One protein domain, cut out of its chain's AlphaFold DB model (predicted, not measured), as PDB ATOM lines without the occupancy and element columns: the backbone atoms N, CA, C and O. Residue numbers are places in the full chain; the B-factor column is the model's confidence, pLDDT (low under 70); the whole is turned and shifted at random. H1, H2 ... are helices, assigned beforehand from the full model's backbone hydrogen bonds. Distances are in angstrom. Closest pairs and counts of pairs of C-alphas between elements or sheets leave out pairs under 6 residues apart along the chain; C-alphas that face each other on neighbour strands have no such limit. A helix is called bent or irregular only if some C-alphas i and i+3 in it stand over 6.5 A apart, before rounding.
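This is residues 121 to 227 of the 229 residues of the protein "Hypothetical protein" of Timema genevievae (UniProt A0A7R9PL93). One long helix, H3, packs with its first residues on a shorter slanting helix, H2, while its other end, residues 215 to 225, sticks out of the body as an arm together with residues 226 and 227. The rest of the body is mainly loop: residues 121 to 152 come before the very short H1, and residues 175 to 198 run out beyond the last residue of H2 and fold back to the first residue of H3. The printed part has 107 residues, with three named helices in the order H1, H2, H3 and no named strand; its class is all helix, though under half of the residues, 45 of 107, are in named elements. The whole is compact, with a radius of gyration of the C-alphas of 14.6 A, yet elongated in outline, spanning 50 by 32 by 25 A.

H3, residues 199 to 225, touches H2, residues 161 to 174, with its residues 199 to 206 alone. The closest C-alphas of the two are those of Val 167 and Gln 202, 5.5 A apart. Their lines stand at a steep tilt of 53 degrees, and they run the same way. H1, residues 153 to 156, is close to H3 but not clearly touching it, with the closest C-alphas, those of Ile 155 and Thr 205, 7.2 A apart. H1 and H2 are apart, though a tight link of 4 residues joins them. In H2 and H3 every pair of O of residue i and N of residue i+4 is within hydrogen-bond range; H1 is too short for such a pair, and its one pair of O of residue i and N of residue i+3 is not within range.

H3 is the longest helix, with 27 residues and 39.6 A from first to last C-alpha, from C-alpha 199 at (137.790, 177.508, 201.034) to C-alpha 225 at (175.179, 164.937, 197.605). H2, with 14 residues, measures 19.8 A and begins at C-alpha 161 at (138.750, 180.901, 189.202). H1, with 4 residues, measures 5.0 A. No helix is bent or irregular.

The two C-alphas farthest apart are those of Met 195 and Arg 227, 51.4 A. Without residues 215 to 227, which stand free, the body has 94 residues and spans 35 by 31 by 23 A. The link from H2 to H3 is long, with 24 residues. The printed part has no cut. The mean pLDDT of the printed part is 78.5; residues 176 to 188, 193 to 198 and 214 to 227 are under 70.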
ATOM      1  N   MET A 121     143.959 191.485 191.408       72.75
ATOM      2  CA  MET A 121     144.394 190.269 190.724       72.75
ATOM      3  C   MET A 121     143.840 188.983 191.366       72.75
ATOM      4  O   MET A 121     143.557 188.029 190.645       72.75
ATOM      5  N   HIS A 122     143.659 188.932 192.692       79.31
ATOM      6  CA  HIS A 122     143.155 187.733 193.384       79.31
ATOM      7  C   HIS A 122     141.627 187.609 193.411       79.31
ATOM      8  O   HIS A 122     141.113 186.507 193.592       79.31
ATOM      9  N   THR A 123     140.901 188.718 193.261       80.06
ATOM     10  CA  THR A 123     139.428 188.767 193.290       80.06
ATOM     11  C   THR A 123     138.814 188.754 191.898       80.06
ATOM     12  O   THR A 123     137.692 188.286 191.731       80.06
ATOM     13  N   ASN A 124     139.535 189.241 190.887       84.25
ATOM     14  CA  ASN A 124     139.042 189.276 189.521       84.25
ATOM     15  C   ASN A 124     139.276 187.928 188.811       84.25
ATOM     16  O   ASN A 124     140.376 187.612 188.346       84.25
ATOM     17  N   ASP A 125     138.209 187.133 188.715       88.75
ATOM     18  CA  ASP A 125     138.194 185.792 188.113       88.75
ATOM     19  C   ASP A 125     138.700 185.750 186.655       88.75
ATOM     20  O   ASP A 125     139.184 184.701 186.227       88.75
ATOM     21  N   LEU A 126     138.693 186.872 185.917       87.88
ATOM     22  CA  LEU A 126     139.217 186.957 184.543       87.88
ATOM     23  C   LEU A 126     140.718 186.632 184.450       87.88
ATOM     24  O   LEU A 126     141.162 186.079 183.445       87.88
ATOM     25  N   TYR A 127     141.496 186.941 185.492       87.38
ATOM     26  CA  TYR A 127     142.934 186.644 185.545       87.38
ATOM     27  C   TYR A 127     143.239 185.287 186.193       87.38
ATOM     28  O   TYR A 127     144.367 184.792 186.117       87.38
ATOM     29  N   ASN A 128     142.250 184.664 186.836       90.94
ATOM     30  CA  ASN A 128     142.413 183.452 187.636       90.94
ATOM     31  C   ASN A 128     142.000 182.187 186.877       90.94
ATOM     32  O   ASN A 128     141.397 181.278 187.435       90.94
ATOM     33  N   ILE A 129     142.357 182.119 185.597       92.38
ATOM     34  CA  ILE A 129     142.080 180.986 184.710       92.38
ATOM     35  C   ILE A 129     143.332 180.112 184.474       92.38
ATOM     36  O   ILE A 129     144.456 180.589 184.666       92.38
ATOM     37  N   PRO A 130     143.165 178.834 184.078       93.00
ATOM     38  CA  PRO A 130     144.262 178.008 183.572       93.00
ATOM     39  C   PRO A 130     144.842 178.530 182.245       93.00
ATOM     40  O   PRO A 130     144.186 179.287 181.530       93.00
ATOM     41  N   ASP A 131     146.050 178.081 181.901       93.25
ATOM     42  CA  ASP A 131     146.668 178.291 180.588       93.25
ATOM     43  C   ASP A 131     146.037 177.418 179.481       93.25
ATOM     44  O   ASP A 131     145.149 176.598 179.731       93.25
ATOM     45  N   GLU A 132     146.507 177.576 178.238       93.00
ATOM     46  CA  GLU A 132     146.044 176.801 177.072       93.00
ATOM     47  C   GLU A 132     146.204 175.279 177.255       93.00
ATOM     48  O   GLU A 132     145.488 174.488 176.641       93.00
ATOM     49  N   GLN A 133     147.135 174.860 178.116       93.19
ATOM     50  CA  GLN A 133     147.420 173.472 178.466       93.19
ATOM     51  C   GLN A 133     146.615 172.987 179.692       93.19
ATOM     52  O   GLN A 133     146.785 171.843 180.126       93.19
ATOM     53  N   GLY A 134     145.739 173.822 180.262       92.44
ATOM     54  CA  GLY A 134     144.915 173.507 181.431       92.44
ATOM     55  C   GLY A 134     145.674 173.498 182.764       92.44
ATOM     56  O   GLY A 134     145.180 172.942 183.749       92.44
ATOM     57  N   ARG A 135     146.876 174.081 182.820       94.00
ATOM     58  CA  ARG A 135     147.692 174.224 184.034       94.00
ATOM     59  C   ARG A 135     147.400 175.569 184.693       94.00
ATOM     60  O   ARG A 135     147.105 176.550 184.025       94.00
ATOM     61  N   VAL A 136     147.535 175.641 186.012       94.38
ATOM     62  CA  VAL A 136     147.338 176.891 186.762       94.38
ATOM     63  C   VAL A 136     148.666 177.316 187.371       94.38
ATOM     64  O   VAL A 136     149.137 176.658 188.300       94.38
ATOM     65  N   LEU A 137     149.252 178.403 186.859       92.62
ATOM     66  CA  LEU A 137     150.419 179.062 187.454       92.62
ATOM     67  C   LEU A 137     150.000 179.824 188.721       92.62
ATOM     68  O   LEU A 137     149.006 180.558 188.706       92.62
ATOM     69  N   VAL A 138     150.747 179.637 189.807       90.75
ATOM     70  CA  VAL A 138     150.441 180.181 191.137       90.75
ATOM     71  C   VAL A 138     151.259 181.438 191.423       90.75
ATOM     72  O   VAL A 138     150.675 182.481 191.682       90.75
ATOM     73  N   ASN A 139     152.585 181.366 191.323       88.62
ATOM     74  CA  ASN A 139     153.513 182.458 191.639       88.62
ATOM     75  C   ASN A 139     153.645 183.473 190.484       88.62
ATOM     76  O   ASN A 139     154.741 183.730 189.994       88.62
ATOM     77  N   VAL A 140     152.528 184.001 189.986       88.56
ATOM     78  CA  VAL A 140     152.497 184.864 188.791       88.56
ATOM     79  C   VAL A 140     153.428 186.073 188.954       88.56
ATOM     80  O   VAL A 140     153.352 186.794 189.941       88.56
ATOM     81  N   GLY A 141     154.294 186.318 187.965       86.31
ATOM     82  CA  GLY A 141     155.224 187.454 187.987       86.31
ATOM     83  C   GLY A 141     156.473 187.260 188.857       86.31
ATOM     84  O   GLY A 141     157.175 188.237 189.114       86.31
ATOM     85  N   HIS A 142     156.768 186.030 189.294       84.00
ATOM     86  CA  HIS A 142     158.028 185.705 189.968       84.00
ATOM     87  C   HIS A 142     159.267 186.093 189.122       84.00
ATOM     88  O   HIS A 142     159.201 186.094 187.889       84.00
ATOM     89  N   PRO A 143     160.418 186.402 189.753       84.62
ATOM     90  CA  PRO A 143     161.662 186.671 189.030       84.62
ATOM     91  C   PRO A 143     162.160 185.416 188.293       84.62
ATOM     92  O   PRO A 143     161.863 184.294 188.706       84.62
ATOM     93  N   ALA A 144     162.923 185.593 187.211       84.19
ATOM     94  CA  ALA A 144     163.325 184.508 186.306       84.19
ATOM     95  C   ALA A 144     164.229 183.441 186.961       84.19
ATOM     96  O   ALA A 144     164.359 182.332 186.448       84.19
ATOM     97  N   GLU A 145     164.848 183.778 188.091       84.81
ATOM     98  CA  GLU A 145     165.656 182.892 188.924       84.81
ATOM     99  C   GLU A 145     164.807 181.942 189.789       84.81
ATOM    100  O   GLU A 145     165.301 180.898 190.219       84.81
ATOM    101  N   GLU A 146     163.535 182.271 190.049       81.25
ATOM    102  CA  GLU A 146     162.600 181.359 190.713       81.25
ATOM    103  C   GLU A 146     161.915 180.434 189.685       81.25
ATOM    104  O   GLU A 146     161.598 180.863 188.579       81.25
ATOM    105  N   PRO A 147     161.670 179.152 190.009       85.50
ATOM    106  CA  PRO A 147     160.998 178.228 189.099       85.50
ATOM    107  C   PRO A 147     159.469 178.311 189.206       85.50
ATOM    108  O   PRO A 147     158.936 178.272 190.322       85.50
ATOM    109  N   ASP A 148     158.775 178.256 188.061       89.38
ATOM    110  CA  ASP A 148     157.308 178.162 187.954       89.38
ATOM    111  C   ASP A 148     156.691 177.213 189.002       89.38
ATOM    112  O   ASP A 148     157.210 176.123 189.307       89.38
ATOM    113  N   ILE A 149     155.535 177.600 189.537       89.06
ATOM    114  CA  ILE A 149     154.757 176.808 190.489       89.06
ATOM    115  C   ILE A 149     153.370 176.561 189.920       89.06
ATOM    116  O   ILE A 149     152.524 177.452 189.896       89.06
ATOM    117  N   PHE A 150     153.116 175.319 189.515       91.94
ATOM    118  CA  PHE A 150     151.811 174.898 189.017       91.94
ATOM    119  C   PHE A 150     150.995 174.166 190.086       91.94
ATOM    120  O   PHE A 150     151.523 173.370 190.866       91.94
ATOM    121  N   VAL A 151     149.679 174.378 190.071       90.69
ATOM    122  CA  VAL A 151     148.718 173.512 190.768       90.69
ATOM    123  C   VAL A 151     148.815 172.086 190.211       90.69
ATOM    124  O   VAL A 151     148.927 171.884 189.001       90.69
ATOM    125  N   ALA A 152     148.725 171.077 191.083       89.56
ATOM    126  CA  ALA A 152     148.716 169.673 190.672       89.56
ATOM    127  C   ALA A 152     147.596 169.392 189.650       89.56
ATOM    128  O   ALA A 152     146.443 169.761 189.875       89.56
ATOM    129  N   ALA A 153     147.912 168.682 188.561       89.38
ATOM    130  CA  ALA A 153     147.027 168.529 187.398       89.38
ATOM    131  C   ALA A 153     145.608 168.016 187.722       89.38
ATOM    132  O   ALA A 153     144.643 168.428 187.084       89.38
ATOM    133  N   GLN A 154     145.449 167.159 188.736       89.44
ATOM    134  CA  GLN A 154     144.126 166.670 189.156       89.44
ATOM    135  C   GLN A 154     143.257 167.775 189.782       89.44
ATOM    136  O   GLN A 154     142.046 167.787 189.587       89.44
ATOM    137  N   ILE A 155     143.876 168.718 190.498       89.81
ATOM    138  CA  ILE A 155     143.199 169.865 191.114       89.81
ATOM    139  C   ILE A 155     142.946 170.959 190.069       89.81
ATOM    140  O   ILE A 155     141.852 171.515 190.031       89.81
ATOM    141  N   ALA A 156     143.913 171.221 189.182       91.88
ATOM    142  CA  ALA A 156     143.800 172.225 188.117       91.88
ATOM    143  C   ALA A 156     142.559 172.021 187.221       91.88
ATOM    144  O   ALA A 156     141.977 172.983 186.736       91.88
ATOM    145  N   ARG A 157     142.103 170.768 187.068       90.88
ATOM    146  CA  ARG A 157     140.898 170.392 186.306       90.88
ATOM    147  C   ARG A 157     139.559 170.678 187.000       90.88
ATOM    148  O   ARG A 157     138.531 170.617 186.333       90.88
ATOM    149  N   ILE A 158     139.546 170.913 188.315       90.81
ATOM    150  CA  ILE A 158     138.310 171.053 189.117       90.81
ATOM    151  C   ILE A 158     138.206 172.384 189.872       90.81
ATOM    152  O   ILE A 158     137.103 172.789 190.242       90.81
ATOM    153  N   ILE A 159     139.337 173.050 190.109       90.50
ATOM    154  CA  ILE A 159     139.416 174.316 190.837       90.50
ATOM    155  C   ILE A 159     138.733 175.447 190.049       90.50
ATOM    156  O   ILE A 159     138.844 175.533 188.826       90.50
ATOM    157  N   LYS A 160     137.979 176.303 190.745       91.75
ATOM    158  CA  LYS A 160     137.277 177.453 190.149       91.75
ATOM    159  C   LYS A 160     138.150 178.717 190.144       91.75
ATOM    160  O   LYS A 160     139.046 178.800 190.981       91.75
ATOM    161  N   PRO A 161     137.889 179.720 189.284       91.94
ATOM    162  CA  PRO A 161     138.750 180.901 189.202       91.94
ATOM    163  C   PRO A 161     138.917 181.661 190.532       91.94
ATOM    164  O   PRO A 161     140.044 181.793 190.998       91.94
ATOM    165  N   HIS A 162     137.847 181.970 191.266       88.38
ATOM    166  CA  HIS A 162     137.958 182.551 192.622       88.38
ATOM    167  C   HIS A 162     138.735 181.675 193.627       88.38
ATOM    168  O   HIS A 162     139.301 182.169 194.603       88.38
ATOM    169  N   GLN A 163     138.795 180.355 193.413       90.31
ATOM    170  CA  GLN A 163     139.623 179.454 194.221       90.31
ATOM    171  C   GLN A 163     141.096 179.502 193.806       90.31
ATOM    172  O   GLN A 163     141.959 179.417 194.676       90.31
ATOM    173  N   ILE A 164     141.389 179.673 192.512       91.31
ATOM    174  CA  ILE A 164     142.738 179.960 192.004       91.31
ATOM    175  C   ILE A 164     143.228 181.292 192.586       91.31
ATOM    176  O   ILE A 164     144.315 181.330 193.157       91.31
ATOM    177  N   GLY A 165     142.402 182.341 192.537       90.31
ATOM    178  CA  GLY A 165     142.693 183.646 193.136       90.31
ATOM    179  C   GLY A 165     143.032 183.547 194.625       90.31
ATOM    180  O   GLY A 165     144.084 184.022 195.050       90.31
ATOM    181  N   GLY A 166     142.224 182.808 195.396       88.88
ATOM    182  CA  GLY A 166     142.505 182.511 196.806       88.88
ATOM    183  C   GLY A 166     143.797 181.713 197.048       88.88
ATOM    184  O   GLY A 166     144.491 181.966 198.029       88.88
ATOM    185  N   VAL A 167     144.170 180.781 196.162       89.88
ATOM    186  CA  VAL A 167     145.447 180.039 196.251       89.88
ATOM    187  C   VAL A 167     146.651 180.935 195.949       89.88
ATOM    188  O   VAL A 167     147.670 180.805 196.625       89.88
ATOM    189  N   ARG A 168     146.535 181.854 194.983       90.12
ATOM    190  CA  ARG A 168     147.572 182.859 194.688       90.12
ATOM    191  C   ARG A 168     147.753 183.819 195.863       90.12
ATOM    192  O   ARG A 168     148.860 183.948 196.365       90.12
ATOM    193  N   PHE A 169     146.652 184.350 196.398       86.62
ATOM    194  CA  PHE A 169     146.659 185.190 197.598       86.62
ATOM    195  C   PHE A 169     147.330 184.498 198.798       86.62
ATOM    196  O   PHE A 169     148.165 185.103 199.471       86.62
ATOM    197  N   LEU A 170     147.009 183.220 199.056       86.12
ATOM    198  CA  LEU A 170     147.693 182.422 200.082       86.12
ATOM    199  C   LEU A 170     149.202 182.336 199.826       86.12
ATOM    200  O   LEU A 170     149.984 182.477 200.763       86.12
ATOM    201  N   TYR A 171     149.603 182.067 198.584       85.19
ATOM    202  CA  TYR A 171     151.005 181.902 198.227       85.19
ATOM    203  C   TYR A 171     151.796 183.200 198.433       85.19
ATOM    204  O   TYR A 171     152.782 183.193 199.167       85.19
ATOM    205  N   ASP A 172     151.322 184.311 197.872       83.00
ATOM    206  CA  ASP A 172     152.044 185.587 197.881       83.00
ATOM    207  C   ASP A 172     152.214 186.146 199.305       83.00
ATOM    208  O   ASP A 172     153.269 186.680 199.642       83.00
ATOM    209  N   ASN A 173     151.216 185.955 200.178       78.81
ATOM    210  CA  ASN A 173     151.272 186.430 201.564       78.81
ATOM    211  C   ASN A 173     152.071 185.496 202.494       78.81
ATOM    212  O   ASN A 173     152.855 185.975 203.313       78.81
ATOM    213  N   VAL A 174     151.886 184.171 202.389       77.94
ATOM    214  CA  VAL A 174     152.473 183.209 203.346       77.94
ATOM    215  C   VAL A 174     153.881 182.765 202.951       77.94
ATOM    216  O   VAL A 174     154.697 182.497 203.830       77.94
ATOM    217  N   VAL A 175     154.179 182.654 201.654       74.81
ATOM    218  CA  VAL A 175     155.495 182.193 201.178       74.81
ATOM    219  C   VAL A 175     156.455 183.361 200.953       74.81
ATOM    220  O   VAL A 175     157.648 183.188 201.192       74.81
ATOM    221  N   GLU A 176     155.956 184.531 200.529       67.94
ATOM    222  CA  GLU A 176     156.706 185.699 200.016       67.94
ATOM    223  C   GLU A 176     157.591 185.391 198.785       67.94
ATOM    224  O   GLU A 176     157.452 186.004 197.734       67.94
ATOM    225  N   SER A 177     158.529 184.450 198.919       65.50
ATOM    226  CA  SER A 177     159.464 183.969 197.896       65.50
ATOM    227  C   SER A 177     159.980 182.588 198.299       65.50
ATOM    228  O   SER A 177     160.256 182.335 199.477       65.50
ATOM    229  N   THR A 178     160.216 181.704 197.324       64.25
ATOM    230  CA  THR A 178     160.801 180.378 197.600       64.25
ATOM    231  C   THR A 178     162.184 180.452 198.260       64.25
ATOM    232  O   THR A 178     162.584 179.519 198.960       64.25
ATOM    233  N   THR A 179     162.896 181.571 198.090       59.28
ATOM    234  CA  THR A 179     164.217 181.814 198.690       59.28
ATOM    235  C   THR A 179     164.141 182.215 200.167       59.28
ATOM    236  O   THR A 179     165.023 181.848 200.943       59.28
ATOM    237  N   ARG A 180     163.081 182.929 200.581       59.72
ATOM    238  CA  ARG A 180     162.927 183.474 201.946       59.72
ATOM    239  C   ARG A 180     162.133 182.570 202.886       59.72
ATOM    240  O   ARG A 180     162.202 182.778 204.094       59.72
ATOM    241  N   PHE A 181     161.463 181.541 202.363       60.31
ATOM    242  CA  PHE A 181     160.640 180.581 203.116       60.31
ATOM    243  C   PHE A 181     161.330 179.941 204.342       60.31
ATOM    244  O   PHE A 181     160.670 179.592 205.313       60.31
ATOM    245  N   ASN A 182     162.662 179.799 204.325       59.47
ATOM    246  CA  ASN A 182     163.440 179.250 205.445       59.47
ATOM    247  C   ASN A 182     163.962 180.317 206.436       59.47
ATOM    248  O   ASN A 182     164.635 179.967 207.403       59.47
ATOM    249  N   THR A 183     163.743 181.609 206.177       56.75
ATOM    250  CA  THR A 183     164.403 182.730 206.884       56.75
ATOM    251  C   THR A 183     163.421 183.798 207.376       56.75
ATOM    252  O   THR A 183     163.710 184.476 208.359       56.75
ATOM    253  N   SER A 184     162.260 183.936 206.731       60.84
ATOM    254  CA  SER A 184     161.094 184.685 207.219       60.84
ATOM    255  C   SER A 184     160.037 183.700 207.726       60.84
ATOM    256  O   SER A 184     159.917 182.598 207.197       60.84
ATOM    257  N   THR A 185     159.228 184.100 208.708       60.41
ATOM    258  CA  THR A 185     158.006 183.361 209.081       60.41
ATOM    259  C   THR A 185     156.859 183.554 208.082       60.41
ATOM    260  O   THR A 185     155.793 182.974 208.280       60.41
ATOM    261  N   GLY A 186     157.060 184.383 207.050       65.06
ATOM    262  CA  GLY A 186     156.002 184.865 206.167       65.06
ATOM    263  C   GLY A 186     155.123 185.917 206.847       65.06
ATOM    264  O   GLY A 186     155.218 186.144 208.062       65.06
ATOM    265  N   PHE A 187     154.210 186.513 206.079       66.31
ATOM    266  CA  PHE A 187     153.066 187.221 206.643       66.31
ATOM    267  C   PHE A 187     151.889 186.251 206.820       66.31
ATOM    268  O   PHE A 187     151.637 185.357 206.010       66.31
ATOM    269  N   GLY A 188     151.141 186.411 207.911       69.94
ATOM    270  CA  GLY A 188     149.885 185.686 208.094       69.94
ATOM    271  C   GLY A 188     148.799 186.231 207.164       69.94
ATOM    272  O   GLY A 188     148.744 187.430 206.908       69.94
ATOM    273  N   CYS A 189     147.892 185.370 206.706       75.38
ATOM    274  CA  CYS A 189     146.767 185.751 205.849       75.38
ATOM    275  C   CYS A 189     145.423 185.276 206.428       75.38
ATOM    276  O   CYS A 189     145.345 184.219 207.064       75.38
ATOM    277  N   ILE A 190     144.341 186.008 206.149       77.50
ATOM    278  CA  ILE A 190     142.978 185.659 206.575       77.50
ATOM    279  C   ILE A 190     142.106 185.397 205.340       77.50
ATOM    280  O   ILE A 190     141.765 186.313 204.601       77.50
ATOM    281  N   LEU A 191     141.688 184.143 205.134       76.44
ATOM    282  CA  LEU A 191     140.717 183.771 204.093       76.44
ATOM    283  C   LEU A 191     139.271 183.934 204.596       76.44
ATOM    284  O   LEU A 191     138.594 182.951 204.910       76.44
ATOM    285  N   ALA A 192     138.797 185.180 204.663       75.50
ATOM    286  CA  ALA A 192     137.435 185.515 205.097       75.50
ATOM    287  C   ALA A 192     136.408 185.669 203.954       75.50
ATOM    288  O   ALA A 192     135.213 185.728 204.236       75.50
ATOM    289  N   HIS A 193     136.839 185.691 202.683       65.00
ATOM    290  CA  HIS A 193     135.949 185.874 201.523       65.00
ATOM    291  C   HIS A 193     134.779 184.867 201.520       65.00
ATOM    292  O   HIS A 193     134.920 183.763 202.051       65.00
ATOM    293  N   SER A 194     133.632 185.261 200.956       51.81
ATOM    294  CA  SER A 194     132.267 184.808 201.282       51.81
ATOM    295  C   SER A 194     132.014 183.301 201.503       51.81
ATOM    296  O   SER A 194     132.743 182.397 201.076       51.81
ATOM    297  N   MET A 195     130.953 183.010 202.263       50.38
ATOM    298  CA  MET A 195     130.542 181.647 202.630       50.38
ATOM    299  C   MET A 195     130.231 180.782 201.390       50.38
ATOM    300  O   MET A 195     129.846 181.290 200.346       50.38
ATOM    301  N   GLY A 196     130.430 179.462 201.491       58.19
ATOM    302  CA  GLY A 196     130.092 178.499 200.426       58.19
ATOM    303  C   GLY A 196     131.145 178.256 199.328       58.19
ATOM    304  O   GLY A 196     131.154 177.180 198.743       58.19
ATOM    305  N   LEU A 197     132.103 179.164 199.097       67.81
ATOM    306  CA  LEU A 197     133.036 179.125 197.944       67.81
ATOM    307  C   LEU A 197     134.165 178.056 197.989       67.81
ATOM    308  O   LEU A 197     135.166 178.143 197.275       67.81
ATOM    309  N   GLY A 198     134.043 177.024 198.830       67.50
ATOM    310  CA  GLY A 198     134.993 175.901 198.857       67.50
ATOM    311  C   GLY A 198     136.398 176.240 199.379       67.50
ATOM    312  O   GLY A 198     137.383 175.684 198.894       67.50
ATOM    313  N   LYS A 199     136.513 177.111 200.394       85.75
ATOM    314  CA  LYS A 199     137.790 177.508 201.034       85.75
ATOM    315  C   LYS A 199     138.691 176.324 201.438       85.75
ATOM    316  O   LYS A 199     139.914 176.423 201.353       85.75
ATOM    317  N   THR A 200     138.110 175.183 201.815       84.31
ATOM    318  CA  THR A 200     138.854 173.944 202.108       84.31
ATOM    319  C   THR A 200     139.677 173.462 200.912       84.31
ATOM    320  O   THR A 200     140.826 173.067 201.090       84.31
ATOM    321  N   LEU A 201     139.138 173.538 199.688       83.25
ATOM    322  CA  LEU A 201     139.868 173.153 198.477       83.25
ATOM    323  C   LEU A 201     141.042 174.105 198.218       83.25
ATOM    324  O   LEU A 201     142.131 173.633 197.904       83.25
ATOM    325  N   GLN A 202     140.863 175.413 198.435       81.75
ATOM    326  CA  GLN A 202     141.939 176.408 198.321       81.75
ATOM    327  C   GLN A 202     143.099 176.069 199.275       81.75
ATOM    328  O   GLN A 202     144.243 175.909 198.849       81.75
ATOM    329  N   LYS A 203     142.795 175.843 200.561       83.12
ATOM    330  CA  LYS A 203     143.804 175.513 201.579       83.12
ATOM    331  C   LYS A 203     144.500 174.169 201.315       83.12
ATOM    332  O   LYS A 203     145.720 174.081 201.431       83.12
ATOM    333  N   THR A 204     143.760 173.135 200.909       86.25
ATOM    334  CA  THR A 204     144.339 171.830 200.531       86.25
ATOM    335  C   THR A 204     145.228 171.936 199.291       86.25
ATOM    336  O   THR A 204     146.288 171.315 199.245       86.25
ATOM    337  N   THR A 205     144.842 172.760 198.312       84.25
ATOM    338  CA  THR A 205     145.646 173.022 197.108       84.25
ATOM    339  C   THR A 205     146.975 173.674 197.472       84.25
ATOM    340  O   THR A 205     148.025 173.192 197.047       84.25
ATOM    341  N   TYR A 206     146.942 174.702 198.324       84.25
ATOM    342  CA  TYR A 206     148.136 175.358 198.857       84.25
ATOM    343  C   TYR A 206     149.070 174.375 199.588       84.25
ATOM    344  O   TYR A 206     150.255 174.296 199.263       84.25
ATOM    345  N   TYR A 207     148.549 173.537 200.496       84.50
ATOM    346  CA  TYR A 207     149.364 172.496 201.142       84.50
ATOM    347  C   TYR A 207     149.965 171.494 200.143       84.50
ATOM    348  O   TYR A 207     151.103 171.060 200.324       84.50
ATOM    349  N   GLY A 208     149.230 171.135 199.086       83.62
ATOM    350  CA  GLY A 208     149.731 170.286 198.006       83.62
ATOM    351  C   GLY A 208     150.923 170.909 197.277       83.62
ATOM    352  O   GLY A 208     151.943 170.243 197.099       83.62
ATOM    353  N   ILE A 209     150.828 172.194 196.926       83.88
ATOM    354  CA  ILE A 209     151.905 172.973 196.294       83.88
ATOM    355  C   ILE A 209     153.160 172.991 197.177       83.88
ATOM    356  O   ILE A 209     154.239 172.600 196.725       83.88
ATOM    357  N   VAL A 210     153.008 173.379 198.448       80.12
ATOM    358  CA  VAL A 210     154.114 173.452 199.416       80.12
ATOM    359  C   VAL A 210     154.769 172.080 199.593       80.12
ATOM    360  O   VAL A 210     155.989 171.963 199.491       80.12
ATOM    361  N   LYS A 211     153.978 171.010 199.763       78.56
ATOM    362  CA  LYS A 211     154.503 169.643 199.901       78.56
ATOM    363  C   LYS A 211     155.279 169.183 198.663       78.56
ATOM    364  O   LYS A 211     156.325 168.558 198.818       78.56
ATOM    365  N   ILE A 212     154.794 169.483 197.455       75.69
ATOM    366  CA  ILE A 212     155.481 169.115 196.206       75.69
ATOM    367  C   ILE A 212     156.817 169.857 196.085       75.69
ATOM    368  O   ILE A 212     157.828 169.215 195.814       75.69
ATOM    369  N   LYS A 213     156.861 171.175 196.332       71.31
ATOM    370  CA  LYS A 213     158.114 171.953 196.257       71.31
ATOM    371  C   LYS A 213     159.123 171.539 197.337       71.31
ATOM    372  O   LYS A 213     160.300 171.400 197.021       71.31
ATOM    373  N   ILE A 214     158.673 171.244 198.561       68.12
ATOM    374  CA  ILE A 214     159.531 170.684 199.620       68.12
ATOM    375  C   ILE A 214     160.097 169.315 199.204       68.12
ATOM    376  O   ILE A 214     161.300 169.098 199.311       68.12
ATOM    377  N   ALA A 215     159.267 168.404 198.683       65.12
ATOM    378  CA  ALA A 215     159.725 167.086 198.235       65.12
ATOM    379  C   ALA A 215     160.730 167.169 197.069       65.12
ATOM    380  O   ALA A 215     161.741 166.471 197.086       65.12
ATOM    381  N   GLN A 216     160.484 168.058 196.099       64.94
ATOM    382  CA  GLN A 216     161.414 168.327 194.997       64.94
ATOM    383  C   GLN A 216     162.759 168.852 195.511       64.94
ATOM    384  O   GLN A 216     163.791 168.352 195.077       64.94
ATOM    385  N   LYS A 217     162.756 169.780 196.482       65.31
ATOM    386  CA  LYS A 217     163.981 170.299 197.110       65.31
ATOM    387  C   LYS A 217     164.800 169.190 197.780       65.31
ATOM    388  O   LYS A 217     165.983 169.053 197.492       65.31
ATOM    389  N   TYR A 218     164.165 168.337 198.588       61.31
ATOM    390  CA  TYR A 218     164.860 167.194 199.193       61.31
ATOM    391  C   TYR A 218     165.420 166.218 198.146       61.31
ATOM    392  O   TYR A 218     166.533 165.729 198.313       61.31
ATOM    393  N   GLN A 219     164.704 165.964 197.044       59.72
ATOM    394  CA  GLN A 219     165.225 165.120 195.961       59.72
ATOM    395  C   GLN A 219     166.387 165.769 195.200       59.72
ATOM    396  O   GLN A 219     167.333 165.061 194.862       59.72
ATOM    397  N   THR A 220     166.372 167.085 194.956       59.19
ATOM    398  CA  THR A 220     167.527 167.767 194.352       59.19
ATOM    399  C   THR A 220     168.736 167.758 195.280       59.19
ATOM    400  O   THR A 220     169.830 167.456 194.813       59.19
ATOM    401  N   ASP A 221     168.532 167.995 196.580       59.19
ATOM    402  CA  ASP A 221     169.600 168.035 197.586       59.19
ATOM    403  C   ASP A 221     170.263 166.647 197.758       59.19
ATOM    404  O   ASP A 221     171.487 166.541 197.787       59.19
ATOM    405  N   THR A 222     169.487 165.553 197.741       58.56
ATOM    406  CA  THR A 222     170.041 164.180 197.753       58.56
ATOM    407  C   THR A 222     170.811 163.831 196.469       58.56
ATOM    408  O   THR A 222     171.813 163.119 196.521       58.56
ATOM    409  N   VAL A 223     170.373 164.319 195.302       58.53
ATOM    410  CA  VAL A 223     171.026 164.019 194.009       58.53
ATOM    411  C   VAL A 223     172.343 164.780 193.823       58.53
ATOM    412  O   VAL A 223     173.225 164.280 193.125       58.53
ATOM    413  N   ILE A 224     172.506 165.960 194.432       58.81
ATOM    414  CA  ILE A 224     173.798 166.667 194.435       58.81
ATOM    415  C   ILE A 224     174.779 166.071 195.450       58.81
ATOM    416  O   ILE A 224     175.959 165.977 195.130       58.81
ATOM    417  N   GLU A 225     174.317 165.606 196.617       58.22
ATOM    418  CA  GLU A 225     175.179 164.937 197.605       58.22
ATOM    419  C   GLU A 225     175.695 163.584 197.076       58.22
ATOM    420  O   GLU A 225     176.895 163.318 197.111       58.22
ATOM    421  N   GLY A 226     174.829 162.781 196.446       55.16
ATOM    422  CA  GLY A 226     175.183 161.491 195.832       55.16
ATOM    423  C   GLY A 226     175.979 161.555 194.517       55.16
ATOM    424  O   GLY A 226     175.982 160.578 193.770       55.16
ATOM    425  N   ARG A 227     176.604 162.696 194.185       53.97
ATOM    426  CA  ARG A 227     177.388 162.896 192.946       53.97
ATOM    427  C   ARG A 227     178.792 163.470 193.190       53.97
ATOM    428  O   ARG A 227     179.415 163.975 192.257       53.97
TER     429      ARG A 227